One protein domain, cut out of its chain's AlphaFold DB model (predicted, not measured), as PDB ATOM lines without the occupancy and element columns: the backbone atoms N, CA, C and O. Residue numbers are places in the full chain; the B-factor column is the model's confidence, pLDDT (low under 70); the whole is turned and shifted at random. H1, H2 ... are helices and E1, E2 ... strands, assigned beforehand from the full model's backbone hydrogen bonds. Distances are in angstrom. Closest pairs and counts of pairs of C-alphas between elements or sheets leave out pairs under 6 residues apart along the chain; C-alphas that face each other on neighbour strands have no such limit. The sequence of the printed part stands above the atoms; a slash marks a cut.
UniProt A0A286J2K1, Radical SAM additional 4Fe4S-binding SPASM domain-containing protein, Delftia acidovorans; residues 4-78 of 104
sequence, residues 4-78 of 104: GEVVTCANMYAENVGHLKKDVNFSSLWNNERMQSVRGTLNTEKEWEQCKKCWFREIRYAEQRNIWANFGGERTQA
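What this domain is: This is residues 4 to 78 of the 104 residues of the protein "Radical SAM additional 4Fe4S-binding SPASM domain-containing protein" of Delftia acidovorans (UniProt A0A286J2K1). An open V: one limb is a small two-stranded hairpin, E1 and E2, with H1 and residues 33 to 35 of H2 packed on it, and the other limb is H5 with a tail, residues 72 to 78. The short helices H3 and H4 make the turn between the limbs, and the space between E1 and H5 is empty. The printed part has 75 residues, with two named strands and then five named helices along the chain; the sheet's order is E1 - E2, antiparallel, and the class is mostly helix. The whole is loose, with a radius of gyration of the C-alphas of 14.7 A and spans of 41 by 34 by 21 A.

Where its parts are: E1 is residues 5 to 7, beginning at C-alpha 5 (156.626, 142.432, 218.197), and E2 is residues 16 to 19, 8.2 A long. H1 is residues 26 to 30, H2 residues 33 to 41, 11.7 A long, H3 residues 49 to 52 and H4 residues 55 to 58. H5, residues 61 to 71, is 14.9 A long and ends at C-alpha 71 (179.368, 152.640, 239.343).

How they stand to each other: The hairpin E1 and E2 is antiparallel at 154 degrees, with N 6 and O 18 at 2.8 A. The closest C-alphas of E2 and H1 are those of Gly 18 and Leu 29, 6.4 A; those of E2 and H2 are Val 17 and Arg 34, 6.4 A. H1 and H2 are close but not clearly touching, Leu 29 to Met 35 being the closest C-alphas at 7.4 A. H3 and H4 are likewise close but not clearly touching, with C-alphas 51 and 57 at 6.2 A. H4 and H5 are apart. Every O i to N i+4 pair is within hydrogen-bond range in H1, H2 and H5; H3 and H4 are too short for one.

The domain as a whole: The C-alphas of Asp 23 and Arg 75, the two farthest apart, are 42.8 A from each other. The printed part has no cut and no long link. Residues 60 to 78 have pLDDT under 70.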
ATOM      1  N   GLY A   4     154.541 145.994 217.162       88.00
ATOM      2  CA  GLY A   4     154.550 145.640 218.586       88.00
ATOM      3  C   GLY A   4     155.164 144.275 218.895       88.00
ATOM      4  O   GLY A   4     154.982 143.769 219.998       88.00
ATOM      5  N   GLU A   5     155.882 143.667 217.954       91.56
ATOM      6  CA  GLU A   5     156.626 142.432 218.197       91.56
ATOM      7  C   GLU A   5     157.615 142.562 219.355       91.56
ATOM      8  O   GLU A   5     158.335 143.555 219.493       91.56
ATOM      9  N   VAL A   6     157.660 141.514 220.171       91.19
ATOM     10  CA  VAL A   6     158.618 141.347 221.255       91.19
ATOM     11  C   VAL A   6     159.452 140.118 220.933       91.19
ATOM     12  O   VAL A   6     158.921 139.021 220.784       91.19
ATOM     13  N   VAL A   7     160.765 140.293 220.838       92.44
ATOM     14  CA  VAL A   7     161.725 139.216 220.555       92.44
ATOM     15  C   VAL A   7     162.737 139.074 221.687       92.44
ATOM     16  O   VAL A   7     162.878 139.963 222.530       92.44
ATOM     17  N   THR A   8     163.476 137.969 221.687       89.31
ATOM     18  CA  THR A   8     164.446 137.624 222.740       89.31
ATOM     19  C   THR A   8     165.729 138.463 222.747       89.31
ATOM     20  O   THR A   8     166.336 138.612 223.808       89.31
ATOM     21  N   CYS A   9     166.164 139.034 221.616       85.69
ATOM     22  CA  CYS A   9     167.353 139.897 221.539       85.69
ATOM     23  C   CYS A   9     167.340 140.820 220.304       85.69
ATOM     24  O   CYS A   9     166.452 140.751 219.470       85.69
ATOM     25  N   ALA A  10     168.336 141.697 220.153       83.44
ATOM     26  CA  ALA A  10     168.386 142.646 219.032       83.44
ATOM     27  C   ALA A  10     168.786 142.026 217.672       83.44
ATOM     28  O   ALA A  10     168.867 142.749 216.680       83.44
ATOM     29  N   ASN A  11     169.056 140.716 217.613       86.62
ATOM     30  CA  ASN A  11     169.348 140.026 216.357       86.62
ATOM     31  C   ASN A  11     168.125 140.105 215.420       86.62
ATOM     32  O   ASN A  11     166.996 139.891 215.853       86.62
ATOM     33  N   MET A  12     168.351 140.364 214.128       82.19
ATOM     34  CA  MET A  12     167.298 140.372 213.100       82.19
ATOM     35  C   MET A  12     166.528 139.048 213.006       82.19
ATOM     36  O   MET A  12     165.377 139.049 212.586       82.19
ATOM     37  N   TYR A  13     167.149 137.941 213.418       84.44
ATOM     38  CA  TYR A  13     166.548 136.604 213.457       84.44
ATOM     39  C   TYR A  13     166.265 136.130 214.888       84.44
ATOM     40  O   TYR A  13     166.294 134.934 215.170       84.44
ATOM     41  N   ALA A  14     166.077 137.063 215.825       88.62
ATOM     42  CA  ALA A  14     165.718 136.720 217.192       88.62
ATOM     43  C   ALA A  14     164.335 136.059 217.251       88.62
ATOM     44  O   ALA A  14     163.414 136.423 216.523       88.62
ATOM     45  N   GLU A  15     164.195 135.108 218.172       91.19
ATOM     46  CA  GLU A  15     162.929 134.419 218.411       91.19
ATOM     47  C   GLU A  15     161.854 135.421 218.850       91.19
ATOM     48  O   GLU A  15     162.058 136.169 219.813       91.19
ATOM     49  N   ASN A  16     160.708 135.411 218.170       93.19
ATOM     50  CA  ASN A  16     159.533 136.191 218.546       93.19
ATOM     51  C   ASN A  16     158.813 135.503 219.716       93.19
ATOM     52  O   ASN A  16     158.457 134.329 219.643       93.19
ATOM     53  N   VAL A  17     158.604 136.237 220.807       93.25
ATOM     54  CA  VAL A  17     157.941 135.740 222.021       93.25
ATOM     55  C   VAL A  17     156.504 136.246 222.170       93.25
ATOM     56  O   VAL A  17     155.847 135.936 223.161       93.25
ATOM     57  N   GLY A  18     156.019 137.018 221.199       92.94
ATOM     58  CA  GLY A  18     154.652 137.498 221.070       92.94
ATOM     59  C   GLY A  18     154.573 138.954 220.610       92.94
ATOM     60  O   GLY A  18     155.567 139.594 220.268       92.94
ATOM     61  N   HIS A  19     153.358 139.499 220.646       93.69
ATOM     62  CA  HIS A  19     153.068 140.876 220.244       93.69
ATOM     63  C   HIS A  19     152.443 141.643 221.399       93.69
ATOM     64  O   HIS A  19     151.489 141.178 222.026       93.69
ATOM     65  N   LEU A  20     152.939 142.852 221.633       91.75
ATOM     66  CA  LEU A  20     152.318 143.820 222.515       91.75
ATOM     67  C   LEU A  20     151.042 144.345 221.841       91.75
ATOM     68  O   LEU A  20     151.083 145.176 220.934       91.75
ATOM     69  N   LYS A  21     149.901 143.817 222.276       90.25
ATOM     70  CA  LYS A  21     148.554 144.188 221.822       90.25
ATOM     71  C   LYS A  21     147.730 144.651 223.020       90.25
ATOM     72  O   LYS A  21     148.143 144.478 224.160       90.25
ATOM     73  N   LYS A  22     146.540 145.207 222.767       87.69
ATOM     74  CA  LYS A  22     145.642 145.749 223.804       87.69
ATOM     75  C   LYS A  22     145.420 144.792 224.988       87.69
ATOM     76  O   LYS A  22     145.403 145.246 226.126       87.69
ATOM     77  N   ASP A  23     145.322 143.491 224.716       88.62
ATOM     78  CA  ASP A  23     145.003 142.463 225.717       88.62
ATOM     79  C   ASP A  23     146.235 141.689 226.221       88.62
ATOM     80  O   ASP A  23     146.113 140.740 226.994       88.62
ATOM     81  N   VAL A  24     147.440 142.077 225.790       87.44
ATOM     82  CA  VAL A  24     148.694 141.411 226.154       87.44
ATOM     83  C   VAL A  24     149.610 142.418 226.825       87.44
ATOM     84  O   VAL A  24     150.147 143.321 226.186       87.44
ATOM     85  N   ASN A  25     149.806 142.260 228.132       86.75
ATOM     86  CA  ASN A  25     150.737 143.109 228.861       86.75
ATOM     87  C   ASN A  25     152.190 142.657 228.638       86.75
ATOM     88  O   ASN A  25     152.482 141.487 228.402       86.75
ATOM     89  N   PHE A  26     153.128 143.597 228.738       85.94
ATOM     90  CA  PHE A  26     154.546 143.291 228.546       85.94
ATOM     91  C   PHE A  26     155.086 142.303 229.590       85.94
ATOM     92  O   PHE A  26     155.952 141.496 229.275       85.94
ATOM     93  N   SER A  27     154.568 142.334 230.823       86.56
ATOM     94  CA  SER A  27     155.027 141.448 231.899       86.56
ATOM     95  C   SER A  27     154.789 139.972 231.571       86.56
ATOM     96  O   SER A  27     155.656 139.142 231.838       86.56
ATOM     97  N   SER A  28     153.661 139.627 230.948       89.12
ATOM     98  CA  SER A  28     153.364 138.250 230.554       89.12
ATOM     99  C   SER A  28     154.270 137.780 229.419       89.12
ATOM    100  O   SER A  28     154.779 136.667 229.485       89.12
ATOM    101  N   LEU A  29     154.549 138.634 228.427       89.75
ATOM    102  CA  LEU A  29     155.513 138.338 227.358       89.75
ATOM    103  C   LEU A  29     156.935 138.193 227.905       89.75
ATOM    104  O   LEU A  29     157.648 137.251 227.571       89.75
ATOM    105  N   TRP A  30     157.337 139.100 228.793       85.31
ATOM    106  CA  TRP A  30     158.648 139.083 229.426       85.31
ATOM    107  C   TRP A  30     158.850 137.848 230.300       85.31
ATOM    108  O   TRP A  30     159.955 137.322 230.365       85.31
ATOM    109  N   ASN A  31     157.805 137.369 230.970       86.69
ATOM    110  CA  ASN A  31     157.870 136.221 231.870       86.69
ATOM    111  C   ASN A  31     157.334 134.929 231.245       86.69
ATOM    112  O   ASN A  31     157.116 133.965 231.973       86.69
ATOM    113  N   ASN A  32     157.135 134.863 229.931       88.75
ATOM    114  CA  ASN A  32     156.748 133.606 229.304       88.75
ATOM    115  C   ASN A  32     157.915 132.604 229.261       88.75
ATOM    116  O   ASN A  32     159.081 132.953 229.460       88.75
ATOM    117  N   GLU A  33     157.587 131.344 228.979       91.88
ATOM    118  CA  GLU A  33     158.546 130.237 228.973       91.88
ATOM    119  C   GLU A  33     159.718 130.476 228.011       91.88
ATOM    120  O   GLU A  33     160.870 130.241 228.369       91.88
ATOM    121  N   ARG A  34     159.457 131.001 226.807       90.12
ATOM    122  CA  ARG A  34     160.492 131.224 225.787       90.12
ATOM    123  C   ARG A  34     161.490 132.299 226.211       90.12
ATOM    124  O   ARG A  34     162.697 132.069 226.156       90.12
ATOM    125  N   MET A  35     161.001 133.444 226.683       87.94
ATOM    126  CA  MET A  35     161.842 134.543 227.153       87.94
ATOM    127  C   MET A  35     162.601 134.159 228.432       87.94
ATOM    128  O   MET A  35     163.759 134.540 228.611       87.94
ATOM    129  N   GLN A  36     161.980 133.404 229.348       87.69
ATOM    130  CA  GLN A  36     162.673 132.850 230.517       87.69
ATOM    131  C   GLN A  36     163.740 131.822 230.129       87.69
ATOM    132  O   GLN A  36     164.837 131.886 230.672       87.69
ATOM    133  N   SER A  37     163.462 130.938 229.167       87.31
ATOM    134  CA  SER A  37     164.412 129.929 228.693       87.31
ATOM    135  C   SER A  37     165.699 130.577 228.188       87.31
ATOM    136  O   SER A  37     166.762 130.262 228.709       87.31
ATOM    137  N   VAL A  38     165.607 131.550 227.272       86.75
ATOM    138  CA  VAL A  38     166.802 132.222 226.727       86.75
ATOM    139  C   VAL A  38     167.628 132.895 227.822       86.75
ATOM    140  O   VAL A  38     168.846 132.762 227.835       86.75
ATOM    141  N   ARG A  39     166.994 133.601 228.766       84.19
ATOM    142  CA  ARG A  39     167.721 134.303 229.841       84.19
ATOM    143  C   ARG A  39     168.280 133.355 230.898       84.19
ATOM    144  O   ARG A  39     169.349 133.621 231.432       84.19
ATOM    145  N   GLY A  40     167.554 132.285 231.210       81.19
ATOM    146  CA  GLY A  40     167.933 131.309 232.228       81.19
ATOM    147  C   GLY A  40     169.027 130.351 231.768       81.19
ATOM    148  O   GLY A  40     169.750 129.825 232.609       81.19
ATOM    149  N   THR A  41     169.166 130.123 230.458       83.81
ATOM    150  CA  THR A  41     170.189 129.222 229.911       83.81
ATOM    151  C   THR A  41     171.380 129.935 229.279       83.81
ATOM    152  O   THR A  41     172.355 129.264 228.939       83.81
ATOM    153  N   LEU A  42     171.349 131.262 229.139       80.62
ATOM    154  CA  LEU A  42     172.479 132.040 228.628       80.62
ATOM    155  C   LEU A  42     173.746 131.778 229.461       80.62
ATOM    156  O   LEU A  42     173.699 131.843 230.687       80.62
ATOM    157  N   ASN A  43     174.878 131.519 228.802       77.19
ATOM    158  CA  ASN A  43     176.160 131.161 229.422       77.19
ATOM    159  C   ASN A  43     176.153 129.837 230.203       77.19
ATOM    160  O   ASN A  43     177.005 129.621 231.062       77.19
ATOM    161  N   THR A  44     175.215 128.939 229.905       81.75
ATOM    162  CA  THR A  44     175.177 127.582 230.467       81.75
ATOM    163  C   THR A  44     175.335 126.543 229.358       81.75
ATOM    164  O   THR A  44     175.174 126.844 228.176       81.75
ATOM    165  N   GLU A  45     175.571 125.280 229.714       85.69
ATOM    166  CA  GLU A  45     175.604 124.177 228.736       85.69
ATOM    167  C   GLU A  45     174.297 124.057 227.928       85.69
ATOM    168  O   GLU A  45     174.308 123.642 226.765       85.69
ATOM    169  N   LYS A  46     173.178 124.476 228.537       88.31
ATOM    170  CA  LYS A  46     171.822 124.449 227.973       88.31
ATOM    171  C   LYS A  46     171.477 125.697 227.153       88.31
ATOM    172  O   LYS A  46     170.318 125.867 226.769       88.31
ATOM    173  N   GLU A  47     172.441 126.589 226.920       86.12
ATOM    174  CA  GLU A  47     172.264 127.745 226.041       86.12
ATOM    175  C   GLU A  47     171.800 127.285 224.652       86.12
ATOM    176  O   GLU A  47     172.238 126.248 224.145       86.12
ATOM    177  N   TRP A  48     170.906 128.050 224.024       88.88
ATOM    178  CA  TRP A  48     170.411 127.711 222.693       88.88
ATOM    179  C   TRP A  48     171.558 127.724 221.677       88.88
ATOM    180  O   TRP A  48     172.370 128.650 221.655       88.88
ATOM    181  N   GLU A  49     171.602 126.734 220.784       90.38
ATOM    182  CA  GLU A  49     172.698 126.585 219.810       90.38
ATOM    183  C   GLU A  49     172.900 127.825 218.931       90.38
ATOM    184  O   GLU A  49     174.030 128.210 218.630       90.38
ATOM    185  N   GLN A  50     171.808 128.502 218.571       86.56
ATOM    186  CA  GLN A  50     171.872 129.746 217.810       86.56
ATOM    187  C   GLN A  50     172.528 130.893 218.588       86.56
ATOM    188  O   GLN A  50     173.164 131.739 217.974       86.56
ATOM    189  N   CYS A  51     172.425 130.919 219.920       84.94
ATOM    190  CA  CYS A  51     173.031 131.951 220.760       84.94
ATOM    191  C   CYS A  51     174.543 131.739 220.910       84.94
ATOM    192  O   CYS A  51     175.293 132.703 220.762       84.94
ATOM    193  N   LYS A  52     174.997 130.484 221.051       85.50
ATOM    194  CA  LYS A  52     176.421 130.122 221.213       85.50
ATOM    195  C   LYS A  52     177.329 130.658 220.101       85.50
ATOM    196  O   LYS A  52     178.504 130.916 220.335       85.50
ATOM    197  N   LYS A  53     176.795 130.799 218.885       82.69
ATOM    198  CA  LYS A  53     177.529 131.262 217.693       82.69
ATOM    199  C   LYS A  53     177.129 132.670 217.245       82.69
ATOM    200  O   LYS A  53     177.603 133.141 216.214       82.69
ATOM    201  N   CYS A  54     176.225 133.335 217.962       81.62
ATOM    202  CA  CYS A  54     175.688 134.622 217.544       81.62
ATOM    203  C   CYS A  54     176.522 135.776 218.097       81.62
ATOM    204  O   CYS A  54     176.626 135.942 219.307       81.62
ATOM    205  N   TRP A  55     177.004 136.650 217.212       80.38
ATOM    206  CA  TRP A  55     177.702 137.887 217.586       80.38
ATOM    207  C   TRP A  55     176.916 138.758 218.586       80.38
ATOM    208  O   TRP A  55     177.493 139.367 219.483       80.38
ATOM    209  N   PHE A  56     175.579 138.781 218.489       80.06
ATOM    210  CA  PHE A  56     174.731 139.565 219.397       80.06
ATOM    211  C   PHE A  56     174.792 139.096 220.856       80.06
ATOM    212  O   PHE A  56     174.404 139.856 221.742       80.06
ATOM    213  N   ARG A  57     175.286 137.879 221.124       76.75
ATOM    214  CA  ARG A  57     175.517 137.368 222.482       76.75
ATOM    215  C   ARG A  57     176.473 138.259 223.277       76.75
ATOM    216  O   ARG A  57     176.259 138.479 224.465       76.75
ATOM    217  N   GLU A  58     177.476 138.822 222.609       73.25
ATOM    218  CA  GLU A  58     178.491 139.680 223.235       73.25
ATOM    219  C   GLU A  58     177.977 141.093 223.528       73.25
ATOM    220  O   GLU A  58     178.621 141.889 224.212       73.25
ATOM    221  N   ILE A  59     176.775 141.416 223.058       70.69
ATOM    222  CA  ILE A  59     176.155 142.712 223.271       70.69
ATOM    223  C   ILE A  59     175.508 142.716 224.669       70.69
ATOM    224  O   ILE A  59     174.293 142.622 224.848       70.69
ATOM    225  N   ARG A  60     176.358 142.801 225.701       65.12
ATOM    226  CA  ARG A  60     176.018 142.719 227.136       65.12
ATOM    227  C   ARG A  60     175.381 144.008 227.673       65.12
ATOM    228  O   ARG A  60     175.740 144.498 228.743       65.12
ATOM    229  N   TYR A  61     174.389 144.562 226.971       66.38
ATOM    230  CA  TYR A  61     173.748 145.829 227.346       66.38
ATOM    231  C   TYR A  61     173.188 145.839 228.776       66.38
ATOM    232  O   TYR A  61     173.167 146.884 229.417       66.38
ATOM    233  N   ALA A  62     172.706 144.702 229.286       63.00
ATOM    234  CA  ALA A  62     172.177 144.618 230.648       63.00
ATOM    235  C   ALA A  62     173.273 144.807 231.707       63.00
ATOM    236  O   ALA A  62     173.089 145.574 232.648       63.00
ATOM    237  N   GLU A  63     174.425 144.165 231.520       63.31
ATOM    238  CA  GLU A  63     175.591 144.347 232.385       63.31
ATOM    239  C   GLU A  63     176.140 145.771 232.251       63.31
ATOM    240  O   GLU A  63     176.368 146.417 233.265       63.31
ATOM    241  N   GLN A  64     176.252 146.309 231.030       61.50
ATOM    242  CA  GLN A  64     176.659 147.702 230.804       61.50
ATOM    243  C   GLN A  64     175.734 148.697 231.521       61.50
ATOM    244  O   GLN A  64     176.216 149.608 232.190       61.50
ATOM    245  N   ARG A  65     174.409 148.500 231.445       61.78
ATOM    246  CA  ARG A  65     173.426 149.326 232.166       61.78
ATOM    247  C   ARG A  65     173.553 149.191 233.678       61.78
ATOM    248  O   ARG A  65     173.500 150.206 234.360       61.78
ATOM    249  N   ASN A  66     173.753 147.981 234.200       60.72
ATOM    250  CA  ASN A  66     173.992 147.772 235.629       60.72
ATOM    251  C   ASN A  66     175.300 148.424 236.078       60.72
ATOM    252  O   ASN A  66     175.342 149.036 237.139       60.72
ATOM    253  N   ILE A  67     176.360 148.339 235.274       65.19
ATOM    254  CA  ILE A  67     177.633 148.984 235.579       65.19
ATOM    255  C   ILE A  67     177.451 150.505 235.611       65.19
ATOM    256  O   ILE A  67     177.881 151.155 236.557       65.19
ATOM    257  N   TRP A  68     176.764 151.083 234.626       57.31
ATOM    258  CA  TRP A  68     176.461 152.515 234.609       57.31
ATOM    259  C   TRP A  68     175.569 152.958 235.769       57.31
ATOM    260  O   TRP A  68     175.832 153.999 236.369       57.31
ATOM    261  N   ALA A  69     174.545 152.173 236.103       60.34
ATOM    262  CA  ALA A  69     173.632 152.471 237.200       60.34
ATOM    263  C   ALA A  69     174.321 152.390 238.572       60.34
ATOM    264  O   ALA A  69     174.025 153.202 239.442       60.34
ATOM    265  N   ASN A  70     175.250 151.444 238.758       64.12
ATOM    266  CA  ASN A  70     175.859 151.163 240.062       64.12
ATOM    267  C   ASN A  70     177.219 151.843 240.282       64.12
ATOM    268  O   ASN A  70     177.554 152.156 241.420       64.12
ATOM    269  N   PHE A  71     178.011 152.075 239.231       66.06
ATOM    270  CA  PHE A  71     179.368 152.640 239.343       66.06
ATOM    271  C   PHE A  71     179.479 154.098 238.871       66.06
ATOM    272  O   PHE A  71     180.575 154.656 238.867       66.06
ATOM    273  N   GLY A  72     178.348 154.728 238.537       51.19
ATOM    274  CA  GLY A  72     178.239 156.167 238.316       51.19
ATOM    275  C   GLY A  72     178.705 156.610 236.929       51.19
ATOM    276  O   GLY A  72     179.887 156.546 236.590       51.19
ATOM    277  N   GLY A  73     177.771 157.159 236.149       52.41
ATOM    278  CA  GLY A  73     178.001 157.729 234.815       52.41
ATOM    279  C   GLY A  73     179.002 158.896 234.733       52.41
ATOM    280  O   GLY A  73     179.212 159.429 233.647       52.41
ATOM    281  N   GLU A  74     179.651 159.292 235.832       51.97
ATOM    282  CA  GLU A  74     180.719 160.300 235.827       51.97
ATOM    283  C   GLU A  74     182.098 159.722 235.471       51.97
ATOM    284  O   GLU A  74     182.862 160.380 234.767       51.97
ATOM    285  N   ARG A  75     182.423 158.475 235.862       48.31
ATOM    286  CA  ARG A  75     183.698 157.830 235.460       48.31
ATOM    287  C   ARG A  75     183.688 157.322 234.017       48.31
ATOM    288  O   ARG A  75     184.741 157.066 233.443       48.31
ATOM    289  N   THR A  76     182.505 157.202 233.426       52.19
ATOM    290  CA  THR A  76     182.262 156.686 232.076       52.19
ATOM    291  C   THR A  76     181.397 157.651 231.276       52.19
ATOM    292  O   THR A  76     180.471 157.215 230.594       52.19
ATOM    293  N   GLN A  77     181.687 158.960 231.318       49.91
ATOM    294  CA  GLN A  77     181.107 159.892 230.349       49.91
ATOM    295  C   GLN A  77     181.524 159.471 228.931       49.91
ATOM    296  O   GLN A  77     182.521 159.939 228.374       49.91
ATOM    297  N   ALA A  78     180.742 158.570 228.339       53.00
ATOM    298  CA  ALA A  78     180.696 158.298 226.920       53.00
ATOM    299  C   ALA A  78     180.127 159.561 226.269       53.00
ATOM    300  O   ALA A  78     178.939 159.679 225.983       53.00
TER     301      ALA A  78